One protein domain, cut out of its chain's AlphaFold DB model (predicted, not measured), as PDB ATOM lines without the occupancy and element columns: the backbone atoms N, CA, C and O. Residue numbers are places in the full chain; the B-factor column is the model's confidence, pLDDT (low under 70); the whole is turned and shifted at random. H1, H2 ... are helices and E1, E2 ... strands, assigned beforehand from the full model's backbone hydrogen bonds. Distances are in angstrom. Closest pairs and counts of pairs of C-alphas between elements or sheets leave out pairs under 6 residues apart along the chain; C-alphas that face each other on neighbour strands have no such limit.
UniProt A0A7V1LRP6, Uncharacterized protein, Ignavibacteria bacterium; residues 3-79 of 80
ATOM      1  N   ASP A   3     105.507  -7.534  41.345       90.31
ATOM      2  CA  ASP A   3     106.709  -8.366  41.284       90.31
ATOM      3  C   ASP A   3     107.684  -8.093  42.439       90.31
ATOM      4  O   ASP A   3     108.144  -9.021  43.103       90.31
ATOM      5  N   LYS A   4     107.915  -6.816  42.769       93.56
ATOM      6  CA  LYS A   4     108.790  -6.395  43.879       93.56
ATOM      7  C   LYS A   4     108.260  -6.783  45.262       93.56
ATOM      8  O   LYS A   4     108.983  -6.651  46.245       93.56
ATOM      9  N   HIS A   5     107.013  -7.240  45.343       94.44
ATOM     10  CA  HIS A   5     106.354  -7.648  46.582       94.44
ATOM     11  C   HIS A   5     105.966  -9.134  46.587       94.44
ATOM     12  O   HIS A   5     105.174  -9.549  47.428       94.44
ATOM     13  N   GLY A   6     106.520  -9.942  45.674       95.88
ATOM     14  CA  GLY A   6     106.280 -11.387  45.642       95.88
ATOM     15  C   GLY A   6     104.934 -11.784  45.031       95.88
ATOM     16  O   GLY A   6     104.395 -12.833  45.377       95.88
ATOM     17  N   PHE A   7     104.383 -10.967  44.131       97.25
ATOM     18  CA  PHE A   7     103.164 -11.274  43.383       97.25
ATOM     19  C   PHE A   7     103.407 -11.199  41.876       97.25
ATOM     20  O   PHE A   7     104.114 -10.320  41.392       97.25
ATOM     21  N   LYS A   8     102.759 -12.081  41.114       96.12
ATOM     22  CA  LYS A   8     102.658 -11.984  39.654       96.12
ATOM     23  C   LYS A   8     101.243 -11.571  39.255       96.12
ATOM     24  O   LYS A   8     100.273 -11.911  39.935       96.12
ATOM     25  N   ILE A   9     101.126 -10.849  38.145       95.88
ATOM     26  CA  ILE A   9      99.824 -10.536  37.549       95.88
ATOM     27  C   ILE A   9      99.303 -11.810  36.891       95.88
ATOM     28  O   ILE A   9      99.922 -12.344  35.975       95.88
ATOM     29  N   LYS A  10      98.171 -12.306  37.385       96.25
ATOM     30  CA  LYS A  10      97.485 -13.478  36.841       96.25
ATOM     31  C   LYS A  10      96.566 -13.104  35.688       96.25
ATOM     32  O   LYS A  10      96.475 -13.844  34.717       96.25
ATOM     33  N   ASN A  11      95.861 -11.986  35.826       94.94
ATOM     34  CA  ASN A  11      94.930 -11.498  34.821       94.94
ATOM     35  C   ASN A  11      94.704  -9.991  34.977       94.94
ATOM     36  O   ASN A  11      94.843  -9.451  36.078       94.94
ATOM     37  N   ILE A  12      94.301  -9.345  33.886       94.25
ATOM     38  CA  ILE A  12      93.813  -7.966  33.862       94.25
ATOM     39  C   ILE A  12      92.458  -7.997  33.158       94.25
ATOM     40  O   ILE A  12      92.361  -8.478  32.032       94.25
ATOM     41  N   SER A  13      91.418  -7.508  33.830       94.44
ATOM     42  CA  SER A  13      90.076  -7.368  33.260       94.44
ATOM     43  C   SER A  13      89.737  -5.893  33.138       94.44
ATOM     44  O   SER A  13      89.660  -5.208  34.156       94.44
ATOM     45  N   TYR A  14      89.529  -5.404  31.921       95.56
ATOM     46  CA  TYR A  14      89.057  -4.039  31.696       95.56
ATOM     47  C   TYR A  14      87.536  -4.007  31.846       95.56
ATOM     48  O   TYR A  14      86.833  -4.749  31.161       95.56
ATOM     49  N   ASP A  15      87.050  -3.189  32.778       92.25
ATOM     50  CA  ASP A  15      85.641  -3.152  33.201       92.25
ATOM     51  C   ASP A  15      85.186  -1.704  33.426       92.25
ATOM     52  O   ASP A  15      84.626  -1.326  34.454       92.25
ATOM     53  N   SER A  16      85.526  -0.843  32.471       94.69
ATOM     54  CA  SER A  16      85.091   0.550  32.495       94.69
ATOM     55  C   SER A  16      83.621   0.673  32.131       94.69
ATOM     56  O   SER A  16      83.055  -0.169  31.433       94.69
ATOM     57  N   ARG A  17      83.036   1.790  32.561       94.75
ATOM     58  CA  ARG A  17      81.710   2.270  32.158       94.75
ATOM     59  C   ARG A  17      81.851   3.579  31.382       94.75
ATOM     60  O   ARG A  17      82.892   4.232  31.467       94.75
ATOM     61  N   SER A  18      80.779   4.010  30.721       96.88
ATOM     62  CA  SER A  18      80.725   5.266  29.949       96.88
ATOM     63  C   SER A  18      81.049   6.546  30.736       96.88
ATOM     64  O   SER A  18      81.223   7.602  30.129       96.88
ATOM     65  N   ILE A  19      81.187   6.470  32.067       96.38
ATOM     66  CA  ILE A  19      81.537   7.599  32.944       96.38
ATOM     67  C   ILE A  19      82.797   8.349  32.514       96.38
ATOM     68  O   ILE A  19      82.836   9.569  32.644       96.38
ATOM     69  N   GLN A  20      83.780   7.653  31.938       94.69
ATOM     70  CA  GLN A  20      84.989   8.268  31.379       94.69
ATOM     71  C   GLN A  20      84.679   9.346  30.318       94.69
ATOM     72  O   GLN A  20      85.388  10.348  30.221       94.69
ATOM     73  N   PHE A  21      83.574   9.195  29.577       97.19
ATOM     74  CA  PHE A  21      83.134  10.138  28.551       97.19
ATOM     75  C   PHE A  21      82.258  11.245  29.132       97.19
ATOM     76  O   PHE A  21      82.651  12.414  29.160       97.19
ATOM     77  N   TRP A  22      81.068  10.889  29.625       97.88
ATOM     78  CA  TRP A  22      80.071  11.893  29.991       97.88
ATOM     79  C   TRP A  22      80.496  12.742  31.189       97.88
ATOM     80  O   TRP A  22      80.076  13.898  31.279       97.88
ATOM     81  N   ALA A  23      81.318  12.224  32.113       97.25
ATOM     82  CA  ALA A  23      81.768  13.013  33.263       97.25
ATOM     83  C   ALA A  23      82.787  14.060  32.818       97.25
ATOM     84  O   ALA A  23      82.688  15.222  33.204       97.25
ATOM     85  N   SER A  24      83.715  13.668  31.944       96.94
ATOM     86  CA  SER A  24      84.709  14.566  31.358       96.94
ATOM     87  C   SER A  24      84.048  15.697  30.567       96.94
ATOM     88  O   SER A  24      84.403  16.860  30.747       96.94
ATOM     89  N   ILE A  25      83.037  15.381  29.750       98.19
ATOM     90  CA  ILE A  25      82.294  16.388  28.979       98.19
ATOM     91  C   ILE A  25      81.506  17.325  29.908       98.19
ATOM     92  O   ILE A  25      81.515  18.534  29.698       98.19
ATOM     93  N   GLN A  26      80.871  16.809  30.964       98.25
ATOM     94  CA  GLN A  26      80.196  17.653  31.959       98.25
ATOM     95  C   GLN A  26      81.156  18.617  32.655       98.25
ATOM     96  O   GLN A  26      80.859  19.808  32.736       98.25
ATOM     97  N   TYR A  27      82.332  18.145  33.077       98.19
ATOM     98  CA  TYR A  27      83.343  19.018  33.674       98.19
ATOM     99  C   TYR A  27      83.816  20.106  32.703       98.19
ATOM    100  O   TYR A  27      83.983  21.248  33.115       98.19
ATOM    101  N   GLN A  28      83.957  19.797  31.411       98.31
ATOM    102  CA  GLN A  28      84.272  20.798  30.380       98.31
ATOM    103  C   GLN A  28      83.156  21.833  30.157       98.31
ATOM    104  O   GLN A  28      83.395  22.862  29.525       98.31
ATOM    105  N   LYS A  29      81.937  21.557  30.627       97.88
ATOM    106  CA  LYS A  29      80.768  22.443  30.546       97.88
ATOM    107  C   LYS A  29      80.436  23.112  31.881       97.88
ATOM    108  O   LYS A  29      79.336  23.640  32.016       97.88
ATOM    109  N   ASP A  30      81.356  23.071  32.847       98.12
ATOM    110  CA  ASP A  30      81.156  23.588  34.204       98.12
ATOM    111  C   ASP A  30      79.935  22.966  34.910       98.12
ATOM    112  O   ASP A  30      79.238  23.629  35.676       98.12
ATOM    113  N   ILE A  31      79.673  21.677  34.656       98.38
ATOM    114  CA  ILE A  31      78.654  20.876  35.347       98.38
ATOM    115  C   ILE A  31      79.387  19.885  36.263       98.38
ATOM    116  O   ILE A  31      79.845  18.838  35.800       98.38
ATOM    117  N   PRO A  32      79.554  20.191  37.562       97.94
ATOM    118  CA  PRO A  32      80.131  19.251  38.516       97.94
ATOM    119  C   PRO A  32      79.321  17.952  38.613       97.94
ATOM    120  O   PRO A  32      78.109  17.945  38.419       97.94
ATOM    121  N   LEU A  33      79.967  16.855  39.019       97.75
ATOM    122  CA  LEU A  33      79.333  15.530  39.126       97.75
ATOM    123  C   LEU A  33      78.073  15.490  40.015       97.75
ATOM    124  O   LEU A  33      77.216  14.637  39.818       97.75
ATOM    125  N   MET A  34      77.973  16.380  41.004       98.00
ATOM    126  CA  MET A  34      76.834  16.446  41.932       98.00
ATOM    127  C   MET A  34      75.819  17.548  41.580       98.00
ATOM    128  O   MET A  34      74.915  17.816  42.368       98.00
ATOM    129  N   ASP A  35      75.968  18.207  40.429       98.25
ATOM    130  CA  ASP A  35      75.032  19.226  39.949       98.25
ATOM    131  C   ASP A  35      73.673  18.611  39.570       98.25
ATOM    132  O   ASP A  35      73.599  17.460  39.138       98.25
ATOM    133  N   GLU A  36      72.579  19.373  39.680       97.69
ATOM    134  CA  GLU A  36      71.243  18.889  39.299       97.69
ATOM    135  C   GLU A  36      71.094  18.590  37.798       97.69
ATOM    136  O   GLU A  36      70.176  17.869  37.412       97.69
ATOM    137  N   LYS A  37      71.971  19.146  36.954       97.62
ATOM    138  CA  LYS A  37      72.070  18.859  35.517       97.62
ATOM    139  C   LYS A  37      73.045  17.724  35.229       97.62
ATOM    140  O   LYS A  37      73.308  17.427  34.065       97.62
ATOM    141  N   SER A  38      73.635  17.107  36.253       98.31
ATOM    142  CA  SER A  38      74.572  16.024  36.023       98.31
ATOM    143  C   SER A  38      73.853  14.773  35.535       98.31
ATOM    144  O   SER A  38      72.847  14.381  36.121       98.31
ATOM    145  N   TYR A  39      74.415  14.071  34.546       98.31
ATOM    146  CA  TYR A  39      73.916  12.744  34.160       98.31
ATOM    147  C   TYR A  39      73.938  11.752  35.335       98.31
ATOM    148  O   TYR A  39      73.082  10.880  35.429       98.31
ATOM    149  N   PHE A  40      74.878  11.911  36.274       97.94
ATOM    150  CA  PHE A  40      74.964  11.056  37.459       97.94
ATOM    151  C   PHE A  40      73.804  11.276  38.441       97.94
ATOM    152  O   PHE A  40      73.352  10.327  39.079       97.94
ATOM    153  N   VAL A  41      73.324  12.517  38.566       98.25
ATOM    154  CA  VAL A  41      72.276  12.907  39.523       98.25
ATOM    155  C   VAL A  41      70.888  12.866  38.886       98.25
ATOM    156  O   VAL A  41      69.940  12.373  39.496       98.25
ATOM    157  N   ASN A  42      70.754  13.394  37.670       97.44
ATOM    158  CA  ASN A  42      69.500  13.498  36.938       97.44
ATOM    159  C   ASN A  42      69.734  13.326  35.423       97.44
ATOM    160  O   ASN A  42      69.879  14.317  34.699       97.44
ATOM    161  N   PRO A  43      69.726  12.075  34.923       96.88
ATOM    162  CA  PRO A  43      69.884  11.774  33.501       96.88
ATOM    163  C   PRO A  43      68.954  12.586  32.591       96.88
ATOM    164  O   PRO A  43      69.386  13.080  31.554       96.88
ATOM    165  N   GLN A  44      67.700  12.789  33.009       97.19
ATOM    166  CA  GLN A  44      66.668  13.461  32.213       97.19
ATOM    167  C   GLN A  44      66.885  14.974  32.088       97.19
ATOM    168  O   GLN A  44      66.378  15.588  31.153       97.19
ATOM    169  N   LYS A  45      67.604  15.589  33.035       97.25
ATOM    170  CA  LYS A  45      68.012  17.003  32.972       97.25
ATOM    171  C   LYS A  45      69.430  17.191  32.433       97.25
ATOM    172  O   LYS A  45      69.911  18.327  32.392       97.25
ATOM    173  N   SER A  46      70.111  16.103  32.081       98.12
ATOM    174  CA  SER A  46      71.485  16.176  31.611       98.12
ATOM    175  C   SER A  46      71.589  16.801  30.224       98.12
ATOM    176  O   SER A  46      70.600  16.975  29.515       98.12
ATOM    177  N   ILE A  47      72.812  17.168  29.846       98.00
ATOM    178  CA  ILE A  47      73.111  17.755  28.536       98.00
ATOM    179  C   ILE A  47      73.180  16.725  27.401       98.00
ATOM    180  O   ILE A  47      73.392  17.135  26.265       98.00
ATOM    181  N   PHE A  48      73.049  15.430  27.704       98.31
ATOM    182  CA  PHE A  48      73.215  14.349  26.732       98.31
ATOM    183  C   PHE A  48      71.872  13.807  26.262       98.31
ATOM    184  O   PHE A  48      70.946  13.656  27.064       98.31
ATOM    185  N   SER A  49      71.793  13.454  24.983       98.06
ATOM    186  CA  SER A  49      70.710  12.619  24.471       98.06
ATOM    187  C   SER A  49      70.909  11.145  24.831       98.06
ATOM    188  O   SER A  49      72.011  10.693  25.161       98.06
ATOM    189  N   ASP A  50      69.833  10.365  24.722       97.25
ATOM    190  CA  ASP A  50      69.898   8.912  24.889       97.25
ATOM    191  C   ASP A  50      70.818   8.264  23.835       97.25
ATOM    192  O   ASP A  50      71.508   7.283  24.127       97.25
ATOM    193  N   GLU A  51      70.871   8.819  22.617       98.19
ATOM    194  CA  GLU A  51      71.789   8.377  21.564       98.19
ATOM    195  C   GLU A  51      73.257   8.604  21.940       98.19
ATOM    196  O   GLU A  51      74.049   7.672  21.809       98.19
ATOM    197  N   GLU A  52      73.620   9.779  22.464       98.25
ATOM    198  CA  GLU A  52      74.997  10.073  22.892       98.25
ATOM    199  C   GLU A  52      75.448   9.125  24.010       98.25
ATOM    200  O   GLU A  52      76.542   8.562  23.962       98.25
ATOM    201  N   ILE A  53      74.582   8.877  24.999       98.31
ATOM    202  CA  ILE A  53      74.874   7.911  26.065       98.31
ATOM    203  C   ILE A  53      75.093   6.512  25.488       98.31
ATOM    204  O   ILE A  53      76.037   5.822  25.881       98.31
ATOM    205  N   LYS A  54      74.258   6.087  24.536       98.19
ATOM    206  CA  LYS A  54      74.412   4.788  23.880       98.19
ATOM    207  C   LYS A  54      75.732   4.692  23.113       98.19
ATOM    208  O   LYS A  54      76.386   3.653  23.182       98.19
ATOM    209  N   GLU A  55      76.140   5.749  22.422       98.50
ATOM    210  CA  GLU A  55      77.438   5.810  21.743       98.50
ATOM    211  C   GLU A  55      78.601   5.676  22.736       98.50
ATOM    212  O   GLU A  55      79.507   4.873  22.508       98.50
ATOM    213  N   PHE A  56      78.546   6.359  23.885       98.19
ATOM    214  CA  PHE A  56      79.568   6.228  24.931       98.19
ATOM    215  C   PHE A  56      79.649   4.812  25.517       98.19
ATOM    216  O   PHE A  56      80.740   4.339  25.854       98.19
ATOM    217  N   GLU A  57      78.516   4.121  25.658       97.62
ATOM    218  CA  GLU A  57      78.485   2.725  26.105       97.62
ATOM    219  C   GLU A  57      79.098   1.772  25.067       97.62
ATOM    220  O   GLU A  57      79.873   0.884  25.429       97.62
ATOM    221  N   GLU A  58      78.806   1.952  23.774       97.88
ATOM    222  CA  GLU A  58      79.413   1.134  22.716       97.88
ATOM    223  C   GLU A  58      80.924   1.371  22.602       97.88
ATOM    224  O   GLU A  58      81.695   0.407  22.561       97.88
ATOM    225  N   GLU A  59      81.371   2.626  22.657       97.50
ATOM    226  CA  GLU A  59      82.799   2.955  22.655       97.50
ATOM    227  C   GLU A  59      83.505   2.349  23.880       97.50
ATOM    228  O   GLU A  59      84.574   1.749  23.769       97.50
ATOM    229  N   THR A  60      82.868   2.389  25.053       97.50
ATOM    230  CA  THR A  60      83.409   1.760  26.267       97.50
ATOM    231  C   THR A  60      83.591   0.249  26.108       97.50
ATOM    232  O   THR A  60      84.608  -0.293  26.548       97.50
ATOM    233  N   LYS A  61      82.662  -0.454  25.448       96.56
ATOM    234  CA  LYS A  61      82.817  -1.895  25.165       96.56
ATOM    235  C   LYS A  61      84.021  -2.165  24.265       96.56
ATOM    236  O   LYS A  61      84.747  -3.135  24.494       96.56
ATOM    237  N   ILE A  62      84.248  -1.314  23.262       96.88
ATOM    238  CA  ILE A  62      85.413  -1.400  22.373       96.88
ATOM    239  C   ILE A  62      86.701  -1.176  23.174       96.88
ATOM    240  O   ILE A  62      87.634  -1.976  23.065       96.88
ATOM    241  N   LEU A  63      86.735  -0.154  24.033       96.69
ATOM    242  CA  LEU A  63      87.880   0.138  24.899       96.69
ATOM    243  C   LEU A  63      88.179  -1.004  25.876       96.69
ATOM    244  O   LEU A  63      89.334  -1.418  25.981       96.69
ATOM    245  N   ASN A  64      87.158  -1.573  26.524       96.19
ATOM    246  CA  ASN A  64      87.311  -2.733  27.407       96.19
ATOM    247  C   ASN A  64      87.898  -3.936  26.654       96.19
ATOM    248  O   ASN A  64      88.811  -4.600  27.144       96.19
ATOM    249  N   LYS A  65      87.431  -4.197  25.427       95.38
ATOM    250  CA  LYS A  65      87.945  -5.297  24.598       95.38
ATOM    251  C   LYS A  65      89.398  -5.083  24.162       95.38
ATOM    252  O   LYS A  65      90.155  -6.049  24.087       95.38
ATOM    253  N   ASN A  66      89.776  -3.844  23.862       95.00
ATOM    254  CA  ASN A  66      91.088  -3.508  23.302       95.00
ATOM    255  C   ASN A  66      92.130  -3.118  24.366       95.00
ATOM    256  O   ASN A  66      93.286  -2.878  24.025       95.00
ATOM    257  N   GLY A  67      91.736  -3.052  25.640       91.00
ATOM    258  CA  GLY A  67      92.604  -2.658  26.749       91.00
ATOM    259  C   GLY A  67      92.891  -1.159  26.849       91.00
ATOM    260  O   GLY A  67      93.861  -0.769  27.487       91.00
ATOM    261  N   GLY A  68      92.058  -0.325  26.222       90.12
ATOM    262  CA  GLY A  68      92.145   1.139  26.272       90.12
ATOM    263  C   GLY A  68      91.228   1.779  27.317       90.12
ATOM    264  O   GLY A  68      90.940   2.964  27.219       90.12
ATOM    265  N   ALA A  69      90.699   0.993  28.252       90.12
ATOM    266  CA  ALA A  69      89.696   1.453  29.200       90.12
ATOM    267  C   ALA A  69      90.322   2.124  30.435       90.12
ATOM    268  O   ALA A  69      91.373   1.687  30.904       90.12
ATOM    269  N   ASP A  70      89.649   3.131  30.999       92.00
ATOM    270  CA  ASP A  70      90.122   3.895  32.169       92.00
ATOM    271  C   ASP A  70      90.243   3.070  33.463       92.00
ATOM    272  O   ASP A  70      91.003   3.404  34.375       92.00
ATOM    273  N   GLN A  71      89.463   1.999  33.577       93.88
ATOM    274  CA  GLN A  71      89.353   1.152  34.759       93.88
ATOM    275  C   GLN A  71      89.686  -0.300  34.425       93.88
ATOM    276  O   GLN A  71      89.169  -0.882  33.464       93.88
ATOM    277  N   ALA A  72      90.513  -0.904  35.279       94.44
ATOM    278  CA  ALA A  72      90.883  -2.307  35.189       94.44
ATOM    279  C   ALA A  72      90.943  -2.972  36.569       94.44
ATOM    280  O   ALA A  72      91.395  -2.389  37.556       94.44
ATOM    281  N   VAL A  73      90.540  -4.239  36.610       94.44
ATOM    282  CA  VAL A  73      90.696  -5.143  37.748       94.44
ATOM    283  C   VAL A  73      91.942  -5.991  37.521       94.44
ATOM    284  O   VAL A  73      92.028  -6.751  36.555       94.44
ATOM    285  N   ILE A  74      92.913  -5.872  38.427       94.56
ATOM    286  CA  ILE A  74      94.173  -6.619  38.366       94.56
ATOM    287  C   ILE A  74      94.123  -7.762  39.378       94.56
ATOM    288  O   ILE A  74      94.092  -7.543  40.589       94.56
ATOM    289  N   TYR A  75      94.163  -8.994  38.877       95.69
ATOM    290  CA  TYR A  75      94.235 -10.194  39.705       95.69
ATOM    291  C   TYR A  75      95.699 -10.532  39.979       95.69
ATOM    292  O   TYR A  75      96.468 -10.796  39.051       95.69
ATOM    293  N   LEU A  76      96.082 -10.548  41.254       96.75
ATOM    294  CA  LEU A  76      97.432 -10.886  41.700       96.75
ATOM    295  C   LEU A  76      97.471 -12.296  42.291       96.75
ATOM    296  O   LEU A  76      96.587 -12.691  43.048       96.75
ATOM    297  N   GLU A  77      98.520 -13.045  41.969       96.88
ATOM    298  CA  GLU A  77      98.805 -14.361  42.539       96.88
ATOM    299  C   GLU A  77     100.160 -14.313  43.244       96.88
ATOM    300  O   GLU A  77     101.132 -13.791  42.692       96.88
ATOM    301  N   ARG A  78     100.231 -14.826  44.476       95.94
ATOM    302  CA  ARG A  78     101.488 -14.888  45.227       95.94
ATOM    303  C   ARG A  78     102.466 -15.820  44.511       95.94
ATOM    304  O   ARG A  78     102.088 -16.903  44.069       95.94
ATOM    305  N   ILE A  79     103.714 -15.387  44.397       92.69
ATOM    306  CA  ILE A  79     104.817 -16.199  43.891       92.69
ATOM    307  C   ILE A  79     105.250 -17.111  45.046       92.69
ATOM    308  O   ILE A  79     105.620 -16.616  46.112       92.69
TER     309      ILE A  79
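What this domain is: This is residues 3 to 79 of the 80 residues of an uncharacterized protein of Ignavibacteria bacterium (UniProt A0A7V1LRP6). A long ribbon of two antiparallel strands, E1 and E2, makes one end of a rod; H1, H2 and the loop of residues 29 to 49 make the other. The printed part has 77 residues, with two named helices and two named strands in the order E1, H1, H2, E2; the class is mixed, helices and strands, with 42 residues in named elements. The whole is loose, radius of gyration of the C-alphas 16.5 A, spanning 51 by 23 by 17 A.

Where its parts are: E1, residues 7 to 14, begins at C-alpha 7 (103.164, -11.274, 43.383), measures 19.7 A and bends by 55 degrees at residue 10. H1 is residues 19 to 28, 13.7 A; H2 is residues 50 to 66, 24.6 A. E2, residues 72 to 78, 19.3 A, ends at C-alpha 78 (101.488, -14.888, 45.227).

How they stand to each other: E1 and E2 are antiparallel at 159 degrees, with N 8 and O 77 2.8 A apart, within hydrogen-bond range. The closest C-alphas of E1 and H2, Tyr 14 and Asn 64, are 4.8 A apart. H2, with residues 53 to 56 alone, only just touches H1, with 3 pairs of C-alphas within 8 A, the closest Phe 21 and Phe 56 at 6.4 A. Their steep tilt is 55 degrees, opposite ways. H1 and E2 are apart. Every O i to N i+4 pair is within hydrogen-bond range in H2, and 5 of 6 in H1.

The domain as a whole: The farthest C-alphas, Lys 45 and Ile 79, are 50.8 A apart. The H1 to H2 link is long, 21 residues. The printed part has no cut, and no printed residue is under 70 in pLDDT.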